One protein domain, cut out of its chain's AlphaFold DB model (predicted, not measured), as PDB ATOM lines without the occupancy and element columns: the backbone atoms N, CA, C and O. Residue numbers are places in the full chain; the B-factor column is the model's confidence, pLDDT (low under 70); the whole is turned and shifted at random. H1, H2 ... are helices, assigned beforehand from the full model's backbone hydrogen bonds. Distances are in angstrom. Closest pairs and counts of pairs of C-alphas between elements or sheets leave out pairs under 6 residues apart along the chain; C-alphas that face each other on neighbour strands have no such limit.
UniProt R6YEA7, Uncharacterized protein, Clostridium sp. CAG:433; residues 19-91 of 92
ATOM      1  N   LEU A  19     -15.223  29.238 -13.221       88.94
ATOM      2  CA  LEU A  19     -14.063  28.655 -12.544       88.94
ATOM      3  C   LEU A  19     -12.735  28.987 -13.242       88.94
ATOM      4  O   LEU A  19     -11.754  29.244 -12.555       88.94
ATOM      5  N   GLU A  20     -12.705  29.004 -14.575       86.19
ATOM      6  CA  GLU A  20     -11.508  29.332 -15.364       86.19
ATOM      7  C   GLU A  20     -11.008  30.748 -15.042       86.19
ATOM      8  O   GLU A  20      -9.866  30.924 -14.622       86.19
ATOM      9  N   ASN A  21     -11.903  31.733 -15.086       86.50
ATOM     10  CA  ASN A  21     -11.595  33.125 -14.775       86.50
ATOM     11  C   ASN A  21     -11.182  33.305 -13.305       86.50
ATOM     12  O   ASN A  21     -10.253  34.050 -13.015       86.50
ATOM     13  N   LYS A  22     -11.823  32.597 -12.360       89.88
ATOM     14  CA  LYS A  22     -11.421  32.627 -10.938       89.88
ATOM     15  C   LYS A  22      -9.991  32.139 -10.734       89.88
ATOM     16  O   LYS A  22      -9.261  32.710  -9.919       89.88
ATOM     17  N   ARG A  23      -9.613  31.075 -11.450       87.00
ATOM     18  CA  ARG A  23      -8.264  30.499 -11.413       87.00
ATOM     19  C   ARG A  23      -7.240  31.478 -11.973       87.00
ATOM     20  O   ARG A  23      -6.206  31.675 -11.340       87.00
ATOM     21  N   GLU A  24      -7.553  32.096 -13.109       84.38
ATOM     22  CA  GLU A  24      -6.702  33.099 -13.750       84.38
ATOM     23  C   GLU A  24      -6.487  34.320 -12.849       84.38
ATOM     24  O   GLU A  24      -5.343  34.670 -12.569       84.38
ATOM     25  N   VAL A  25      -7.570  34.908 -12.328       88.00
ATOM     26  CA  VAL A  25      -7.499  36.058 -11.414       88.00
ATOM     27  C   VAL A  25      -6.652  35.721 -10.192       88.00
ATOM     28  O   VAL A  25      -5.707  36.445  -9.907       88.00
ATOM     29  N   LEU A  26      -6.908  34.593  -9.512       88.19
ATOM     30  CA  LEU A  26      -6.145  34.237  -8.310       88.19
ATOM     31  C   LEU A  26      -4.640  34.129  -8.587       88.19
ATOM     32  O   LEU A  26      -3.826  34.578  -7.786       88.19
ATOM     33  N   VAL A  27      -4.254  33.517  -9.704       83.00
ATOM     34  CA  VAL A  27      -2.831  33.349 -10.017       83.00
ATOM     35  C   VAL A  27      -2.188  34.655 -10.458       83.00
ATOM     36  O   VAL A  27      -1.030  34.888 -10.117       83.00
ATOM     37  N   ASN A  28      -2.914  35.521 -11.163       83.38
ATOM     38  CA  ASN A  28      -2.412  36.851 -11.494       83.38
ATOM     39  C   ASN A  28      -2.177  37.686 -10.230       83.38
ATOM     40  O   ASN A  28      -1.086  38.228 -10.080       83.38
ATOM     41  N   GLU A  29      -3.106  37.673  -9.272       86.06
ATOM     42  CA  GLU A  29      -2.931  38.325  -7.963       86.06
ATOM     43  C   GLU A  29      -1.691  37.789  -7.221       86.06
ATOM     44  O   GLU A  29      -0.868  38.554  -6.718       86.06
ATOM     45  N   LEU A  30      -1.486  36.465  -7.203       84.88
ATOM     46  CA  LEU A  30      -0.305  35.852  -6.580       84.88
ATOM     47  C   LEU A  30       1.008  36.242  -7.283       84.88
ATOM     48  O   LEU A  30       2.023  36.460  -6.617       84.88
ATOM     49  N   LYS A  31       1.005  36.347  -8.618       78.62
ATOM     50  CA  LYS A  31       2.157  36.820  -9.403       78.62
ATOM     51  C   LYS A  31       2.466  38.283  -9.112       78.62
ATOM     52  O   LYS A  31       3.628  38.612  -8.885       78.62
ATOM     53  N   GLU A  32       1.454  39.146  -9.105       81.81
ATOM     54  CA  GLU A  32       1.613  40.561  -8.764       81.81
ATOM     55  C   GLU A  32       2.176  40.722  -7.354       81.81
ATOM     56  O   GLU A  32       3.123  41.484  -7.149       81.81
ATOM     57  N   PHE A  33       1.683  39.924  -6.405       80.88
ATOM     58  CA  PHE A  33       2.198  39.916  -5.045       80.88
ATOM     59  C   PHE A  33       3.679  39.524  -4.986       80.88
ATOM     60  O   PHE A  33       4.472  40.195  -4.326       80.88
ATOM     61  N   LEU A  34       4.096  38.491  -5.725       74.94
ATOM     62  CA  LEU A  34       5.512  38.129  -5.821       74.94
ATOM     63  C   LEU A  34       6.371  39.223  -6.464       74.94
ATOM     64  O   LEU A  34       7.492  39.445  -6.013       74.94
ATOM     65  N   VAL A  35       5.866  39.931  -7.479       76.56
ATOM     66  CA  VAL A  35       6.577  41.074  -8.081       76.56
ATOM     67  C   VAL A  35       6.768  42.192  -7.057       76.56
ATOM     68  O   VAL A  35       7.850  42.775  -6.984       76.56
ATOM     69  N   ILE A  36       5.745  42.488  -6.250       78.38
ATOM     70  CA  ILE A  36       5.846  43.465  -5.159       78.38
ATOM     71  C   ILE A  36       6.905  43.017  -4.147       78.38
ATOM     72  O   ILE A  36       7.778  43.810  -3.803       78.38
ATOM     73  N   MET A  37       6.886  41.748  -3.728       76.06
ATOM     74  CA  MET A  37       7.878  41.208  -2.792       76.06
ATOM     75  C   MET A  37       9.302  41.253  -3.355       76.06
ATOM     76  O   MET A  37      10.217  41.659  -2.648       76.06
ATOM     77  N   SER A  38       9.491  40.919  -4.635       72.25
ATOM     78  CA  SER A  38      10.792  41.036  -5.303       72.25
ATOM     79  C   SER A  38      11.308  42.472  -5.263       72.25
ATOM     80  O   SER A  38      12.458  42.695  -4.906       72.25
ATOM     81  N   LYS A  39      10.455  43.462  -5.563       74.56
ATOM     82  CA  LYS A  39      10.830  44.883  -5.484       74.56
ATOM     83  C   LYS A  39      11.182  45.315  -4.062       74.56
ATOM     84  O   LYS A  39      12.135  46.063  -3.878       74.56
ATOM     85  N   LEU A  40      10.425  44.862  -3.061       72.38
ATOM     86  CA  LEU A  40      10.725  45.148  -1.655       72.38
ATOM     87  C   LEU A  40      12.081  44.564  -1.250       72.38
ATOM     88  O   LEU A  40      12.870  45.245  -0.605       72.38
ATOM     89  N   ASN A  41      12.381  43.343  -1.682       69.94
ATOM     90  CA  ASN A  41      13.664  42.705  -1.426       69.94
ATOM     91  C   ASN A  41      14.829  43.359  -2.188       69.94
ATOM     92  O   ASN A  41      15.909  43.472  -1.623       69.94
ATOM     93  N   GLU A  42      14.628  43.822  -3.431       70.44
ATOM     94  CA  GLU A  42      15.639  44.596  -4.181       70.44
ATOM     95  C   GLU A  42      16.017  45.892  -3.453       70.44
ATOM     96  O   GLU A  42      17.195  46.225  -3.360       70.44
ATOM     97  N   ILE A  43      15.029  46.614  -2.909       66.88
ATOM     98  CA  ILE A  43      15.264  47.820  -2.096       66.88
ATOM     99  C   ILE A  43      16.092  47.492  -0.843       66.88
ATOM    100  O   ILE A  43      16.846  48.333  -0.356       66.88
ATOM    101  N   ASN A  44      15.958  46.265  -0.349       62.69
ATOM    102  CA  ASN A  44      16.532  45.773   0.894       62.69
ATOM    103  C   ASN A  44      17.823  44.946   0.698       62.69
ATOM    104  O   ASN A  44      18.320  44.389   1.671       62.69
ATOM    105  N   ASP A  45      18.363  44.862  -0.527       66.12
ATOM    106  CA  ASP A  45      19.554  44.069  -0.906       66.12
ATOM    107  C   ASP A  45      19.487  42.578  -0.489       66.12
ATOM    108  O   ASP A  45      20.496  41.933  -0.202       66.12
ATOM    109  N   ALA A  46      18.276  42.013  -0.442       64.25
ATOM    110  CA  ALA A  46      18.049  40.605  -0.126       64.25
ATOM    111  C   ALA A  46      18.203  39.713  -1.378       64.25
ATOM    112  O   ALA A  46      17.825  40.097  -2.487       64.25
ATOM    113  N   ASP A  47      18.730  38.491  -1.213       64.12
ATOM    114  CA  ASP A  47      18.940  37.546  -2.322       64.12
ATOM    115  C   ASP A  47      17.606  37.080  -2.944       64.12
ATOM    116  O   ASP A  47      16.892  36.220  -2.420       64.12
ATOM    117  N   ASN A  48      17.287  37.640  -4.112       58.16
ATOM    118  CA  ASN A  48      16.055  37.382  -4.861       58.16
ATOM    119  C   ASN A  48      16.088  36.136  -5.755       58.16
ATOM    120  O   ASN A  48      15.079  35.799  -6.385       58.16
ATOM    121  N   SER A  49      17.210  35.413  -5.824       57.75
ATOM    122  CA  SER A  49      17.329  34.215  -6.669       57.75
ATOM    123  C   SER A  49      16.389  33.073  -6.241       57.75
ATOM    124  O   SER A  49      15.977  32.251  -7.068       57.75
ATOM    125  N   ILE A  50      15.983  33.058  -4.966       55.44
ATOM    126  CA  ILE A  50      15.041  32.091  -4.378       55.44
ATOM    127  C   ILE A  50      13.605  32.332  -4.874       55.44
ATOM    128  O   ILE A  50      12.858  31.380  -5.111       55.44
ATOM    129  N   LEU A  51      13.241  33.598  -5.090       56.44
ATOM    130  CA  LEU A  51      11.908  34.037  -5.502       56.44
ATOM    131  C   LEU A  51      11.586  33.677  -6.955       56.44
ATOM    132  O   LEU A  51      10.523  33.128  -7.255       56.44
ATOM    133  N   TYR A  52      12.536  33.939  -7.854       53.66
ATOM    134  CA  TYR A  52      12.363  33.720  -9.291       53.66
ATOM    135  C   TYR A  52      12.339  32.237  -9.683       53.66
ATOM    136  O   TYR A  52      11.608  31.858 -10.597       53.66
ATOM    137  N   ASN A  53      13.081  31.380  -8.975       53.50
ATOM    138  CA  ASN A  53      13.132  29.948  -9.284       53.50
ATOM    139  C   ASN A  53      11.860  29.176  -8.884       53.50
ATOM    140  O   ASN A  53      11.659  28.063  -9.367       53.50
ATOM    141  N   LYS A  54      10.991  29.734  -8.028       53.81
ATOM    142  CA  LYS A  54       9.820  29.015  -7.484       53.81
ATOM    143  C   LYS A  54       8.495  29.305  -8.193       53.81
ATOM    144  O   LYS A  54       7.563  28.518  -8.061       53.81
ATOM    145  N   ALA A  55       8.401  30.392  -8.959       57.03
ATOM    146  CA  ALA A  55       7.127  30.910  -9.474       57.03
ATOM    147  C   ALA A  55       6.897  30.737 -10.988       57.03
ATOM    148  O   ALA A  55       5.904  31.235 -11.524       57.03
ATOM    149  N   LEU A  56       7.787  30.040 -11.695       58.09
ATOM    150  CA  LEU A  56       7.638  29.761 -13.124       58.09
ATOM    151  C   LEU A  56       6.901  28.435 -13.333       58.09
ATOM    152  O   LEU A  56       7.509  27.437 -13.706       58.09
ATOM    153  N   TYR A  57       5.586  28.420 -13.102       55.84
ATOM    154  CA  TYR A  57       4.739  27.306 -13.535       55.84
ATOM    155  C   TYR A  57       3.587  27.778 -14.429       55.84
ATOM    156  O   TYR A  57       2.766  28.594 -14.026       55.84
ATOM    157  N   ASN A  58       3.644  27.247 -15.657       57.53
ATOM    158  CA  ASN A  58       2.682  27.053 -16.750       57.53
ATOM    159  C   ASN A  58       1.453  27.961 -16.955       57.53
ATOM    160  O   ASN A  58       0.821  28.497 -16.053       57.53
ATOM    161  N   ASP A  59       1.077  28.030 -18.234       60.91
ATOM    162  CA  ASP A  59      -0.198  28.532 -18.738       60.91
ATOM    163  C   ASP A  59      -1.362  27.716 -18.138       60.91
ATOM    164  O   ASP A  59      -1.608  26.565 -18.508       60.91
ATOM    165  N   LEU A  60      -2.056  28.298 -17.157       65.44
ATOM    166  CA  LEU A  60      -3.110  27.630 -16.385       65.44
ATOM    167  C   LEU A  60      -4.391  27.376 -17.170       65.44
ATOM    168  O   LEU A  60      -5.273  26.666 -16.684       65.44
ATOM    169  N   LYS A  61      -4.487  27.924 -18.382       64.44
ATOM    170  CA  LYS A  61      -5.658  27.791 -19.245       64.44
ATOM    171  C   LYS A  61      -6.026  26.331 -19.529       64.44
ATOM    172  O   LYS A  61      -7.194  26.023 -19.720       64.44
ATOM    173  N   ASN A  62      -5.042  25.429 -19.493       70.38
ATOM    174  CA  ASN A  62      -5.239  23.990 -19.690       70.38
ATOM    175  C   ASN A  62      -4.746  23.136 -18.510       70.38
ATOM    176  O   ASN A  62      -4.573  21.930 -18.668       70.38
ATOM    177  N   ALA A  63      -4.497  23.741 -17.344       76.88
ATOM    178  CA  ALA A  63      -4.014  23.003 -16.186       76.88
ATOM    179  C   ALA A  63      -5.100  22.069 -15.634       76.88
ATOM    180  O   ALA A  63      -6.258  22.457 -15.431       76.88
ATOM    181  N   THR A  64      -4.704  20.837 -15.333       85.31
ATOM    182  CA  THR A  64      -5.480  19.934 -14.483       85.31
ATOM    183  C   THR A  64      -5.682  20.552 -13.096       85.31
ATOM    184  O   THR A  64      -4.990  21.486 -12.685       85.31
ATOM    185  N   GLU A  65      -6.651  20.038 -12.339       86.56
ATOM    186  CA  GLU A  65      -6.887  20.504 -10.969       86.56
ATOM    187  C   GLU A  65      -5.656  20.312 -10.068       86.56
ATOM    188  O   GLU A  65      -5.329  21.200  -9.284       86.56
ATOM    189  N   GLU A  66      -4.934  19.202 -10.232       86.75
ATOM    190  CA  GLU A  66      -3.695  18.921  -9.500       86.75
ATOM    191  C   GLU A  66      -2.585  19.924  -9.843       86.75
ATOM    192  O   GLU A  66      -1.945  20.472  -8.943       86.75
ATOM    193  N   GLU A  67      -2.390  20.227 -11.130       83.50
ATOM    194  CA  GLU A  67      -1.419  21.231 -11.578       83.50
ATOM    195  C   GLU A  67      -1.778  22.625 -11.057       83.50
ATOM    196  O   GLU A  67      -0.904  23.351 -10.579       83.50
ATOM    197  N   TYR A  68      -3.062  22.991 -11.086       84.88
ATOM    198  CA  TYR A  68      -3.537  24.255 -10.528       84.88
ATOM    199  C   TYR A  68      -3.254  24.356  -9.022       84.88
ATOM    200  O   TYR A  68      -2.664  25.341  -8.577       84.88
ATOM    201  N   LEU A  69      -3.622  23.338  -8.234       86.81
ATOM    202  CA  LEU A  69      -3.399  23.333  -6.785       86.81
ATOM    203  C   LEU A  69      -1.908  23.365  -6.437       86.81
ATOM    204  O   LEU A  69      -1.500  24.113  -5.548       86.81
ATOM    205  N   THR A  70      -1.091  22.609  -7.173       83.38
ATOM    206  CA  THR A  70       0.371  22.606  -7.025       83.38
ATOM    207  C   THR A  70       0.954  23.987  -7.312       83.38
ATOM    208  O   THR A  70       1.792  24.479  -6.556       83.38
ATOM    209  N   THR A  71       0.461  24.648  -8.360       81.44
ATOM    210  CA  THR A  71       0.896  25.992  -8.758       81.44
ATOM    211  C   THR A  71       0.544  27.018  -7.682       81.44
ATOM    212  O   THR A  71       1.416  27.749  -7.217       81.44
ATOM    213  N   VAL A  72      -0.709  27.038  -7.217       85.12
ATOM    214  CA  VAL A  72      -1.159  27.934  -6.138       85.12
ATOM    215  C   VAL A  72      -0.353  27.705  -4.855       85.12
ATOM    216  O   VAL A  72       0.079  28.665  -4.217       85.12
ATOM    217  N   TYR A  73      -0.091  26.448  -4.491       84.19
ATOM    218  CA  TYR A  73       0.733  26.109  -3.330       84.19
ATOM    219  C   TYR A  73       2.179  26.615  -3.463       84.19
ATOM    220  O   TYR A  73       2.721  27.178  -2.509       84.19
ATOM    221  N   ALA A  74       2.793  26.468  -4.642       80.94
ATOM    222  CA  ALA A  74       4.133  26.981  -4.917       80.94
ATOM    223  C   ALA A  74       4.201  28.511  -4.774       80.94
ATOM    224  O   ALA A  74       5.095  29.015  -4.089       80.94
ATOM    225  N   TYR A  75       3.218  29.235  -5.324       81.06
ATOM    226  CA  TYR A  75       3.094  30.686  -5.149       81.06
ATOM    227  C   TYR A  75       2.993  31.075  -3.669       81.06
ATOM    228  O   TYR A  75       3.757  31.920  -3.207       81.06
ATOM    229  N   PHE A  76       2.115  30.432  -2.892       83.56
ATOM    230  CA  PHE A  76       1.988  30.733  -1.461       83.56
ATOM    231  C   PHE A  76       3.277  30.477  -0.677       83.56
ATOM    232  O   PHE A  76       3.612  31.262   0.210       83.56
ATOM    233  N   ASN A  77       4.006  29.402  -0.978       81.56
ATOM    234  CA  ASN A  77       5.283  29.138  -0.319       81.56
ATOM    235  C   ASN A  77       6.347  30.172  -0.691       81.56
ATOM    236  O   ASN A  77       7.032  30.660   0.204       81.56
ATOM    237  N   ALA A  78       6.439  30.568  -1.962       77.00
ATOM    238  CA  ALA A  78       7.344  31.635  -2.382       77.00
ATOM    239  C   ALA A  78       7.029  32.962  -1.665       77.00
ATOM    240  O   ALA A  78       7.934  33.635  -1.174       77.00
ATOM    241  N   ILE A  79       5.744  33.304  -1.518       78.00
ATOM    242  CA  ILE A  79       5.307  34.490  -0.767       78.00
ATOM    243  C   ILE A  79       5.727  34.397   0.707       78.00
ATOM    244  O   ILE A  79       6.298  35.344   1.241       78.00
ATOM    245  N   LYS A  80       5.480  33.258   1.369       78.69
ATOM    246  CA  LYS A  80       5.868  33.049   2.776       78.69
ATOM    247  C   LYS A  80       7.371  33.191   2.992       78.69
ATOM    248  O   LYS A  80       7.789  33.847   3.939       78.69
ATOM    249  N   GLU A  81       8.173  32.591   2.119       75.94
ATOM    250  CA  GLU A  81       9.631  32.701   2.191       75.94
ATOM    251  C   GLU A  81      10.099  34.141   1.979       75.94
ATOM    252  O   GLU A  81      10.954  34.617   2.718       75.94
ATOM    253  N   SER A  82       9.477  34.867   1.046       71.75
ATOM    254  CA  SER A  82       9.760  36.291   0.831       71.75
ATOM    255  C   SER A  82       9.506  37.120   2.081       71.75
ATOM    256  O   SER A  82      10.295  37.994   2.420       71.75
ATOM    257  N   PHE A  83       8.409  36.840   2.787       73.06
ATOM    258  CA  PHE A  83       8.110  37.507   4.047       73.06
ATOM    259  C   PHE A  83       9.118  37.178   5.145       73.06
ATOM    260  O   PHE A  83       9.405  38.059   5.945       73.06
ATOM    261  N   SER A  84       9.664  35.957   5.187       69.94
ATOM    262  CA  SER A  84      10.741  35.619   6.129       69.94
ATOM    263  C   SER A  84      11.965  36.497   5.890       69.94
ATOM    264  O   SER A  84      12.490  37.060   6.839       69.94
ATOM    265  N   LEU A  85      12.355  36.701   4.627       66.75
ATOM    266  CA  LEU A  85      13.502  37.544   4.274       66.75
ATOM    267  C   LEU A  85      13.308  39.008   4.704       66.75
ATOM    268  O   LEU A  85      14.235  39.623   5.218       66.75
ATOM    269  N   VAL A  86      12.097  39.554   4.550       63.72
ATOM    270  CA  VAL A  86      11.771  40.913   5.021       63.72
ATOM    271  C   VAL A  86      11.650  40.971   6.552       63.72
ATOM    272  O   VAL A  86      12.065  41.946   7.170       63.72
ATOM    273  N   GLY A  87      11.066  39.946   7.176       58.50
ATOM    274  CA  GLY A  87      10.823  39.882   8.618       58.50
ATOM    275  C   GLY A  87      12.093  39.701   9.447       58.50
ATOM    276  O   GLY A  87      12.229  40.359  10.476       58.50
ATOM    277  N   ASP A  88      13.038  38.886   8.971       54.75
ATOM    278  CA  ASP A  88      14.348  38.693   9.605       54.75
ATOM    279  C   ASP A  88      15.178  39.993   9.606       54.75
ATOM    280  O   ASP A  88      16.011  40.187  10.484       54.75
ATOM    281  N   MET A  89      14.900  40.927   8.687       51.59
ATOM    282  CA  MET A  89      15.568  42.231   8.604       51.59
ATOM    283  C   MET A  89      14.943  43.347   9.463       51.59
ATOM    284  O   MET A  89      15.609  44.339   9.735       51.59
ATOM    285  N   ILE A  90      13.671  43.241   9.874       51.91
ATOM    286  CA  ILE A  90      12.991  44.278  10.691       51.91
ATOM    287  C   ILE A  90      13.283  44.100  12.198       51.91
ATOM    288  O   ILE A  90      13.004  44.999  12.992       51.91
ATOM    289  N   ILE A  91      13.838  42.951  12.607       49.72
ATOM    290  CA  ILE A  91      14.132  42.602  14.012       49.72
ATOM    291  C   ILE A  91      15.638  42.780  14.355       49.72
ATOM    292  O   ILE A  91      16.108  42.250  15.361       49.72
TER     293      ILE A  91
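Overview. This is residues 19 to 91 of the 92 residues of an uncharacterized protein of Clostridium sp. CAG:433 (UniProt R6YEA7). Two long helices, H1 and H3, lie side by side and run the same way as a rod, while the short H2 and the stretch 55 to 64 return along it between them in the chain. The printed part has 73 residues with three named helices, H1, H2, H3, and no named strand: all helix. It is only just compact, close to loose, with a radius of gyration of the C-alphas of 13.3 A and spans of 41 by 18 by 17 A.

Along the chain. H1, residues 19 to 43, begins at C-alpha 19 (-14.063, 28.655, -12.544) and is 36.6 A long. H2, residues 49 to 54, is 9.2 A long. H3, residues 65 to 90, is 37.8 A long and ends at C-alpha 90 (12.991, 44.278, 10.691).

Arrangement. H1 touches H3, closest at the C-alphas of Leu 34 and Ile 79, 6.2 A, at a shallow tilt of 23 degrees, the same way. H2 and H3 form a helical hairpin, opposite ways at 19 degrees; H3 touches H2 with residues 74 to 82 alone, closest at the C-alphas of Leu 51 and Ala 78, 6.0 A. H1 and H2 are close but not clearly touching. Every O i to N i+4 pair is within hydrogen-bond range in H1, 21 of 22 in H3 and 0 of 2 in H2, where O i to N i+3 has 0 of 3.

Size, cuts and confidence. The C-alphas farthest apart, of Asn 62 and Ile 91, are 43.1 A apart. The printed part has no cut and no long link. Its mean pLDDT is 72.9, with residue 41, residues 43 to 61 and residues 84 to 91 under 70.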